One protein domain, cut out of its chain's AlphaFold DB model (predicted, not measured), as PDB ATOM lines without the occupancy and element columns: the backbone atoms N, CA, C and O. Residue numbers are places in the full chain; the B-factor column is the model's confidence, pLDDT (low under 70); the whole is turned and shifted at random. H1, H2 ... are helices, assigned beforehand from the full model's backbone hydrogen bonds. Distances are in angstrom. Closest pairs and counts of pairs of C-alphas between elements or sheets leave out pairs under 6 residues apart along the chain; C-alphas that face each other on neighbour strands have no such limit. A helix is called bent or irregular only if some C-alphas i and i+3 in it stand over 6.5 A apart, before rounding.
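This is residues 28 to 96 of the 107 residues of the protein "Oxidoreductase" of Yersinia pseudotuberculosis (UniProt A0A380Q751). A loose, flat zigzag of helices: H1 is a long arm at one side, and a long link folds the chain back to H2, from which H3 runs on at a wide angle. The stretch after H3 folds back and sets the small H4 beside H2, closing an open ring of H2, H3, residues 85 to 92 and H4, while residues 28 to 37 of H1 stick out. The printed part has 69 residues with four named helices, in the order H1 H2 H3 H4, and no named strand; its class is all helix. The whole is loose, with a radius of gyration of the C-alphas of 14.9 A, and only just flat, spanning 44 by 29 by 15 A.

Begin with H1, residues 28 to 44, which touches no helix. Next look at H2, residues 58 to 68; H1 and H2 are apart. Go on to H3, residues 71 to 84, which is close to H2 but not clearly touching it: the closest C-alphas, those of Ser 66 and Trp 74, are 6.2 A apart. The lines of H2 and H3 are only just about perpendicular, at 71 degrees. H4, residues 93 to 96, touches H2, and the closest C-alphas, those of Ala 62 and Gln 94, are 4.8 A apart. H4 is apart from both H1 and H3, and H1 and H3 are apart too. In H3 every O i to N i+4 pair is within hydrogen-bond range, in H1 12 of 13 are, in H2 1 of 7, beside 4 of its 8 O i to N i+3 pairs, and H4 is too short for an O i to N i+4 pair.

Find C-alpha 28 at (11.547, 68.985, -16.792); from there H1 runs 26.1 A to C-alpha 44. H1 is irregular, with C-alphas 28 and 31 7.3 A apart. H2 measures 10.8 A from C-alpha 58 to C-alpha 68 and is irregular, with C-alphas 60 and 63 8.4 A apart. Find C-alpha 71 at (20.692, 32.370, -2.837); H3 runs 20.1 A from it to C-alpha 84. H4 ends at C-alpha 96, at (26.211, 48.291, -15.500), 5.6 A from C-alpha 93.

The two C-alphas farthest apart, those of Lys 28 and Glu 83, are 46.2 A apart. The printed part has no cut. The link from H1 to H2, residues 45 to 57, is long; that from H2 to H3 is tight, and that from H3 to H4 is short. Besides residues 28 to 37, residues 42 to 48 and 82 to 89 stand free. The mean pLDDT of the printed part is 90.7, and residues 95 to 96, at the end of H4, are under 70.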
ATOM      1  N   LYS A  28      11.203  68.184 -17.980       97.38
ATOM      2  CA  LYS A  28      11.547  68.985 -16.792       97.38
ATOM      3  C   LYS A  28      11.150  68.294 -15.480       97.38
ATOM      4  O   LYS A  28      11.722  68.603 -14.435       97.38
ATOM      5  N   ASP A  29      10.178  67.382 -15.538       97.25
ATOM      6  CA  ASP A  29       9.639  66.679 -14.378       97.25
ATOM      7  C   ASP A  29      10.373  65.348 -14.112       97.25
ATOM      8  O   ASP A  29      10.101  64.679 -13.113       97.25
ATOM      9  N   ASP A  30      11.367  64.989 -14.934       94.88
ATOM     10  CA  ASP A  30      12.173  63.770 -14.787       94.88
ATOM     11  C   ASP A  30      12.708  63.591 -13.370       94.88
ATOM     12  O   ASP A  30      12.509  62.553 -12.739       94.88
ATOM     13  N   SER A  31      13.380  64.617 -12.853       95.19
ATOM     14  CA  SER A  31      14.041  64.555 -11.552       95.19
ATOM     15  C   SER A  31      13.043  64.325 -10.418       95.19
ATOM     16  O   SER A  31      13.305  63.520  -9.523       95.19
ATOM     17  N   VAL A  32      11.891  65.007 -10.450       97.62
ATOM     18  CA  VAL A  32      10.878  64.888  -9.390       97.62
ATOM     19  C   VAL A  32      10.149  63.547  -9.468       97.62
ATOM     20  O   VAL A  32       9.954  62.903  -8.435       97.62
ATOM     21  N   ASN A  33       9.831  63.078 -10.675       97.38
ATOM     22  CA  ASN A  33       9.114  61.823 -10.875       97.38
ATOM     23  C   ASN A  33      10.003  60.610 -10.584       97.38
ATOM     24  O   ASN A  33       9.590  59.721  -9.837       97.38
ATOM     25  N   LYS A  34      11.259  60.610 -11.058       95.19
ATOM     26  CA  LYS A  34      12.253  59.574 -10.724       95.19
ATOM     27  C   LYS A  34      12.504  59.516  -9.216       95.19
ATOM     28  O   LYS A  34      12.554  58.427  -8.647       95.19
ATOM     29  N   TYR A  35      12.619  60.668  -8.547       95.56
ATOM     30  CA  TYR A  35      12.779  60.720  -7.090       95.56
ATOM     31  C   TYR A  35      11.581  60.107  -6.358       95.56
ATOM     32  O   TYR A  35      11.762  59.264  -5.477       95.56
ATOM     33  N   TRP A  36      10.361  60.509  -6.723       96.38
ATOM     34  CA  TRP A  36       9.146  59.975  -6.113       96.38
ATOM     35  C   TRP A  36       9.027  58.461  -6.313       96.38
ATOM     36  O   TRP A  36       8.804  57.740  -5.338       96.38
ATOM     37  N   LEU A  37       9.255  57.978  -7.539       95.94
ATOM     38  CA  LEU A  37       9.160  56.562  -7.888       95.94
ATOM     39  C   LEU A  37      10.138  55.719  -7.064       95.94
ATOM     40  O   LEU A  37       9.729  54.753  -6.423       95.94
ATOM     41  N   LYS A  38      11.411  56.137  -6.996       94.62
ATOM     42  CA  LYS A  38      12.444  55.442  -6.212       94.62
ATOM     43  C   LYS A  38      12.078  55.349  -4.735       94.62
ATOM     44  O   LYS A  38      12.219  54.290  -4.132       94.62
ATOM     45  N   ARG A  39      11.558  56.435  -4.157       95.81
ATOM     46  CA  ARG A  39      11.123  56.445  -2.755       95.81
ATOM     47  C   ARG A  39       9.917  55.557  -2.503       95.81
ATOM     48  O   ARG A  39       9.873  54.883  -1.480       95.81
ATOM     49  N   MET A  40       8.936  55.583  -3.396       95.50
ATOM     50  CA  MET A  40       7.752  54.739  -3.281       95.50
ATOM     51  C   MET A  40       8.137  53.258  -3.372       95.50
ATOM     52  O   MET A  40       7.731  52.474  -2.512       95.50
ATOM     53  N   TYR A  41       9.013  52.906  -4.318       94.56
ATOM     54  CA  TYR A  41       9.604  51.575  -4.409       94.56
ATOM     55  C   TYR A  41      10.300  51.179  -3.099       94.56
ATOM     56  O   TYR A  41       9.993  50.126  -2.546       94.56
ATOM     57  N   ASP A  42      11.160  52.033  -2.532       93.69
ATOM     58  CA  ASP A  42      11.858  51.748  -1.267       93.69
ATOM     59  C   ASP A  42      10.908  51.504  -0.081       93.69
ATOM     60  O   ASP A  42      11.197  50.678   0.787       93.69
ATOM     61  N   GLU A  43       9.762  52.186  -0.031       95.75
ATOM     62  CA  GLU A  43       8.735  51.927   0.982       95.75
ATOM     63  C   GLU A  43       8.056  50.564   0.775       95.75
ATOM     64  O   GLU A  43       7.900  49.809   1.738       95.75
ATOM     65  N   LEU A  44       7.719  50.201  -0.468       92.31
ATOM     66  CA  LEU A  44       7.149  48.886  -0.790       92.31
ATOM     67  C   LEU A  44       8.137  47.742  -0.537       92.31
ATOM     68  O   LEU A  44       7.742  46.664  -0.092       92.31
ATOM     69  N   GLN A  45       9.433  47.975  -0.740       90.12
ATOM     70  CA  GLN A  45      10.470  46.971  -0.497       90.12
ATOM     71  C   GLN A  45      10.544  46.502   0.962       90.12
ATOM     72  O   GLN A  45      11.050  45.413   1.220       90.12
ATOM     73  N   LYS A  46      10.006  47.266   1.921       91.31
ATOM     74  CA  LYS A  46       9.937  46.863   3.338       91.31
ATOM     75  C   LYS A  46       8.931  45.738   3.597       91.31
ATOM     76  O   LYS A  46       9.023  45.072   4.624       91.31
ATOM     77  N   ILE A  47       7.964  45.557   2.698       90.38
ATOM     78  CA  ILE A  47       6.929  44.516   2.784       90.38
ATOM     79  C   ILE A  47       7.040  43.474   1.664       90.38
ATOM     80  O   ILE A  47       6.437  42.404   1.765       90.38
ATOM     81  N   ALA A  48       7.807  43.766   0.611       88.94
ATOM     82  CA  ALA A  48       8.100  42.829  -0.463       88.94
ATOM     83  C   ALA A  48       8.988  41.674   0.028       88.94
ATOM     84  O   ALA A  48       9.847  41.844   0.893       88.94
ATOM     85  N   ARG A  49       8.790  40.487  -0.555       86.38
ATOM     86  CA  ARG A  49       9.610  39.294  -0.275       86.38
ATOM     87  C   ARG A  49      10.703  39.062  -1.311       86.38
ATOM     88  O   ARG A  49      11.741  38.507  -0.980       86.38
ATOM     89  N   SER A  50      10.479  39.500  -2.543       86.44
ATOM     90  CA  SER A  50      11.386  39.293  -3.668       86.44
ATOM     91  C   SER A  50      11.309  40.457  -4.656       86.44
ATOM     92  O   SER A  50      10.502  41.379  -4.495       86.44
ATOM     93  N   ARG A  51      12.210  40.446  -5.641       90.19
ATOM     94  CA  ARG A  51      12.349  41.458  -6.694       90.19
ATOM     95  C   ARG A  51      12.449  40.732  -8.021       90.19
ATOM     96  O   ARG A  51      13.232  39.793  -8.129       90.19
ATOM     97  N   TYR A  52      11.670  41.147  -9.007       89.12
ATOM     98  CA  TYR A  52      11.691  40.527 -10.324       89.12
ATOM     99  C   TYR A  52      12.696  41.230 -11.227       89.12
ATOM    100  O   TYR A  52      12.603  42.434 -11.426       89.12
ATOM    101  N   ILE A  53      13.662  40.472 -11.753       89.38
ATOM    102  CA  ILE A  53      14.830  41.030 -12.445       89.38
ATOM    103  C   ILE A  53      14.468  41.878 -13.668       89.38
ATOM    104  O   ILE A  53      15.129  42.878 -13.924       89.38
ATOM    105  N   ASN A  54      13.405  41.512 -14.388       88.38
ATOM    106  CA  ASN A  54      12.989  42.226 -15.597       88.38
ATOM    107  C   ASN A  54      12.325  43.578 -15.304       88.38
ATOM    108  O   ASN A  54      12.182  44.375 -16.219       88.38
ATOM    109  N   GLU A  55      11.945  43.822 -14.050       89.50
ATOM    110  CA  GLU A  55      11.224  45.023 -13.600       89.50
ATOM    111  C   GLU A  55      12.009  45.718 -12.472       89.50
ATOM    112  O   GLU A  55      11.507  46.566 -11.735       89.50
ATOM    113  N   TYR A  56      13.270  45.315 -12.293       90.88
ATOM    114  CA  TYR A  56      14.170  45.880 -11.307       90.88
ATOM    115  C   TYR A  56      14.955  47.050 -11.908       90.88
ATOM    116  O   TYR A  56      15.369  47.014 -13.064       90.88
ATOM    117  N   ASP A  57      15.199  48.080 -11.098       91.19
ATOM    118  CA  ASP A  57      16.012  49.245 -11.465       91.19
ATOM    119  C   ASP A  57      17.493  48.849 -11.600       91.19
ATOM    120  O   ASP A  57      18.285  48.983 -10.665       91.19
ATOM    121  N   LEU A  58      17.861  48.330 -12.771       88.38
ATOM    122  CA  LEU A  58      19.234  47.939 -13.092       88.38
ATOM    123  C   LEU A  58      20.144  49.134 -13.371       88.38
ATOM    124  O   LEU A  58      21.354  49.018 -13.207       88.38
ATOM    125  N   GLU A  59      19.587  50.287 -13.738       85.88
ATOM    126  CA  GLU A  59      20.377  51.492 -14.006       85.88
ATOM    127  C   GLU A  59      21.030  52.030 -12.735       85.88
ATOM    128  O   GLU A  59      22.168  52.491 -12.773       85.88
ATOM    129  N   THR A  60      20.320  51.987 -11.601       88.00
ATOM    130  CA  THR A  60      20.838  52.560 -10.349       88.00
ATOM    131  C   THR A  60      21.035  51.564  -9.220       88.00
ATOM    132  O   THR A  60      21.497  51.954  -8.147       88.00
ATOM    133  N   ARG A  61      20.715  50.282  -9.444       89.88
ATOM    134  CA  ARG A  61      20.866  49.216  -8.440       89.88
ATOM    135  C   ARG A  61      21.468  47.921  -8.996       89.88
ATOM    136  O   ARG A  61      21.284  46.860  -8.398       89.88
ATOM    137  N   ALA A  62      22.203  47.980 -10.108       89.06
ATOM    138  CA  ALA A  62      22.857  46.815 -10.717       89.06
ATOM    139  C   ALA A  62      23.694  45.979  -9.725       89.06
ATOM    140  O   ALA A  62      23.625  44.744  -9.758       89.06
ATOM    141  N   GLY A  63      24.403  46.603  -8.779       87.56
ATOM    142  CA  GLY A  63      25.186  45.908  -7.752       87.56
ATOM    143  C   GLY A  63      24.356  45.065  -6.777       87.56
ATOM    144  O   GLY A  63      24.885  44.191  -6.091       87.56
ATOM    145  N   GLU A  64      23.036  45.253  -6.745       90.62
ATOM    146  CA  GLU A  64      22.113  44.494  -5.903       90.62
ATOM    147  C   GLU A  64      21.352  43.393  -6.658       90.62
ATOM    148  O   GLU A  64      20.462  42.762  -6.085       90.62
ATOM    149  N   THR A  65      21.704  43.115  -7.918       90.62
ATOM    150  CA  THR A  65      20.995  42.148  -8.778       90.62
ATOM    151  C   THR A  65      20.825  40.763  -8.140       90.62
ATOM    152  O   THR A  65      19.797  40.110  -8.322       90.62
ATOM    153  N   SER A  66      21.778  40.324  -7.311       90.44
ATOM    154  CA  SER A  66      21.683  39.049  -6.589       90.44
ATOM    155  C   SER A  66      20.441  38.951  -5.692       90.44
ATOM    156  O   SER A  66      19.920  37.858  -5.498       90.44
ATOM    157  N   LYS A  67      19.903  40.081  -5.206       90.19
ATOM    158  CA  LYS A  67      18.685  40.138  -4.383       90.19
ATOM    159  C   LYS A  67      17.392  39.844  -5.154       90.19
ATOM    160  O   LYS A  67      16.326  39.818  -4.533       90.19
ATOM    161  N   CYS A  68      17.457  39.684  -6.477       90.88
ATOM    162  CA  CYS A  68      16.327  39.255  -7.306       90.88
ATOM    163  C   CYS A  68      16.154  37.730  -7.333       90.88
ATOM    164  O   CYS A  68      15.158  37.228  -7.845       90.88
ATOM    165  N   PHE A  69      17.109  36.984  -6.778       89.12
ATOM    166  CA  PHE A  69      17.135  35.528  -6.828       89.12
ATOM    167  C   PHE A  69      17.232  34.943  -5.420       89.12
ATOM    168  O   PHE A  69      17.832  35.536  -4.524       89.12
ATOM    169  N   ALA A  70      16.706  33.731  -5.240       88.56
ATOM    170  CA  ALA A  70      17.094  32.905  -4.098       88.56
ATOM    171  C   ALA A  70      18.613  32.639  -4.126       88.56
ATOM    172  O   ALA A  70      19.206  32.515  -5.207       88.56
ATOM    173  N   ALA A  71      19.239  32.512  -2.955       89.75
ATOM    174  CA  ALA A  71      20.692  32.370  -2.837       89.75
ATOM    175  C   ALA A  71      21.234  31.171  -3.638       89.75
ATOM    176  O   ALA A  71      22.201  31.316  -4.387       89.75
ATOM    177  N   GLU A  72      20.572  30.011  -3.570       91.00
ATOM    178  CA  GLU A  72      21.018  28.807  -4.282       91.00
ATOM    179  C   GLU A  72      20.905  28.958  -5.808       91.00
ATOM    180  O   GLU A  72      21.727  28.425  -6.563       91.00
ATOM    181  N   ASN A  73      19.897  29.704  -6.273       91.19
ATOM    182  CA  ASN A  73      19.711  30.010  -7.688       91.19
ATOM    183  C   ASN A  73      20.787  30.983  -8.178       91.19
ATOM    184  O   ASN A  73      21.361  30.752  -9.241       91.19
ATOM    185  N   TRP A  74      21.107  32.015  -7.391       91.56
ATOM    186  CA  TRP A  74      22.188  32.945  -7.710       91.56
ATOM    187  C   TRP A  74      23.532  32.223  -7.841       91.56
ATOM    188  O   TRP A  74      24.207  32.344  -8.861       91.56
ATOM    189  N   GLU A  75      23.890  31.383  -6.868       93.75
ATOM    190  CA  GLU A  75      25.117  30.583  -6.937       93.75
ATOM    191  C   GLU A  75      25.150  29.660  -8.160       93.75
ATOM    192  O   GLU A  75      26.195  29.469  -8.787       93.75
ATOM    193  N   ARG A  76      24.006  29.068  -8.522       95.06
ATOM    194  CA  ARG A  76      23.903  28.236  -9.724       95.06
ATOM    195  C   ARG A  76      24.127  29.050 -10.994       95.06
ATOM    196  O   ARG A  76      24.840  28.565 -11.868       95.06
ATOM    197  N   LEU A  77      23.560  30.252 -11.098       92.75
ATOM    198  CA  LEU A  77      23.772  31.144 -12.241       92.75
ATOM    199  C   LEU A  77      25.247  31.533 -12.381       92.75
ATOM    200  O   LEU A  77      25.786  31.465 -13.482       92.75
ATOM    201  N   GLN A  78      25.924  31.831 -11.269       92.75
ATOM    202  CA  GLN A  78      27.362  32.121 -11.263       92.75
ATOM    203  C   GLN A  78      28.191  30.932 -11.777       92.75
ATOM    204  O   GLN A  78      29.079  31.105 -12.610       92.75
ATOM    205  N   ARG A  79      27.861  29.701 -11.360       95.56
ATOM    206  CA  ARG A  79      28.514  28.488 -11.891       95.56
ATOM    207  C   ARG A  79      28.260  28.291 -13.384       95.56
ATOM    208  O   ARG A  79      29.192  27.979 -14.114       95.56
ATOM    209  N   LEU A  80      27.020  28.489 -13.837       95.69
ATOM    210  CA  LEU A  80      26.665  28.367 -15.253       95.69
ATOM    211  C   LEU A  80      27.398  29.406 -16.107       95.69
ATOM    212  O   LEU A  80      27.874  29.071 -17.184       95.69
ATOM    213  N   ARG A  81      27.552  30.643 -15.624       93.88
ATOM    214  CA  ARG A  81      28.330  31.671 -16.325       93.88
ATOM    215  C   ARG A  81      29.782  31.238 -16.524       93.88
ATOM    216  O   ARG A  81      30.284  31.336 -17.632       93.88
ATOM    217  N   LEU A  82      30.424  30.680 -15.497       93.62
ATOM    218  CA  LEU A  82      31.794  30.161 -15.615       93.62
ATOM    219  C   LEU A  82      31.913  28.975 -16.587       93.62
ATOM    220  O   LEU A  82      32.959  28.793 -17.199       93.62
ATOM    221  N   GLU A  83      30.866  28.156 -16.712       97.38
ATOM    222  CA  GLU A  83      30.847  26.992 -17.607       97.38
ATOM    223  C   GLU A  83      30.594  27.378 -19.071       97.38
ATOM    224  O   GLU A  83      31.255  26.856 -19.967       97.38
ATOM    225  N   TYR A  84      29.643  28.284 -19.314       97.00
ATOM    226  CA  TYR A  84      29.129  28.587 -20.655       97.00
ATOM    227  C   TYR A  84      29.608  29.926 -21.231       97.00
ATOM    228  O   TYR A  84      29.567  30.096 -22.446       97.00
ATOM    229  N   ASP A  85      30.065  30.857 -20.394       95.56
ATOM    230  CA  ASP A  85      30.617  32.158 -20.793       95.56
ATOM    231  C   ASP A  85      31.938  32.471 -20.048       95.56
ATOM    232  O   ASP A  85      32.050  33.497 -19.370       95.56
ATOM    233  N   PRO A  86      32.955  31.585 -20.125       94.56
ATOM    234  CA  PRO A  86      34.216  31.760 -19.395       94.56
ATOM    235  C   PRO A  86      35.002  33.003 -19.834       94.56
ATOM    236  O   PRO A  86      35.770  33.551 -19.045       94.56
ATOM    237  N   ASP A  87      34.799  33.450 -21.074       93.88
ATOM    238  CA  ASP A  87      35.462  34.625 -21.642       93.88
ATOM    239  C   ASP A  87      34.677  35.927 -21.392       93.88
ATOM    240  O   ASP A  87      35.154  37.005 -21.746       93.88
ATOM    241  N   GLY A  88      33.486  35.847 -20.782       90.88
ATOM    242  CA  GLY A  88      32.661  37.010 -20.451       90.88
ATOM    243  C   GLY A  88      32.174  37.783 -21.678       90.88
ATOM    244  O   GLY A  88      32.139  39.013 -21.652       90.88
ATOM    245  N   VAL A  89      31.814  37.079 -22.756       93.69
ATOM    246  CA  VAL A  89      31.277  37.669 -23.992       93.69
ATOM    247  C   VAL A  89      29.983  38.430 -23.707       93.69
ATOM    248  O   VAL A  89      29.734  39.474 -24.313       93.69
ATOM    249  N   PHE A  90      29.169  37.937 -22.771       90.38
ATOM    250  CA  PHE A  90      27.985  38.641 -22.295       90.38
ATOM    251  C   PHE A  90      28.337  39.413 -21.027       90.38
ATOM    252  O   PHE A  90      28.668  38.811 -20.008       90.38
ATOM    253  N   VAL A  91      28.248  40.741 -21.066       85.69
ATOM    254  CA  VAL A  91      28.571  41.618 -19.925       85.69
ATOM    255  C   VAL A  91      27.714  41.263 -18.707       85.69
ATOM    256  O   VAL A  91      26.529  40.956 -18.843       85.69
ATOM    257  N   ASP A  92      28.323  41.271 -17.519       80.81
ATOM    258  CA  ASP A  92      27.583  41.017 -16.285       80.81
ATOM    259  C   ASP A  92      26.675  42.212 -15.987       80.81
ATOM    260  O   ASP A  92      27.094  43.367 -16.040       80.81
ATOM    261  N   VAL A  93      25.425  41.938 -15.633       75.50
ATOM    262  CA  VAL A  93      24.461  42.955 -15.212       75.50
ATOM    263  C   VAL A  93      24.971  43.782 -14.025       75.50
ATOM    264  O   VAL A  93      24.670  44.967 -13.934       75.50
ATOM    265  N   GLN A  94      25.811  43.206 -13.158       70.69
ATOM    266  CA  GLN A  94      26.448  43.926 -12.050       70.69
ATOM    267  C   GLN A  94      27.465  44.981 -12.512       70.69
ATOM    268  O   GLN A  94      27.791  45.885 -11.752       70.69
ATOM    269  N   GLN A  95      27.962  44.886 -13.747       68.25
ATOM    270  CA  GLN A  95      28.941  45.815 -14.320       68.25
ATOM    271  C   GLN A  95      28.280  47.055 -14.951       68.25
ATOM    272  O   GLN A  95      28.977  47.925 -15.464       68.25
ATOM    273  N   LEU A  96      26.946  47.166 -14.909       62.31
ATOM    274  CA  LEU A  96      26.211  48.291 -15.500       62.31
ATOM    275  C   LEU A  96      26.277  49.594 -14.680       62.31
ATOM    276  O   LEU A  96      25.900  50.643 -15.198       62.31
TER     277      LEU A  96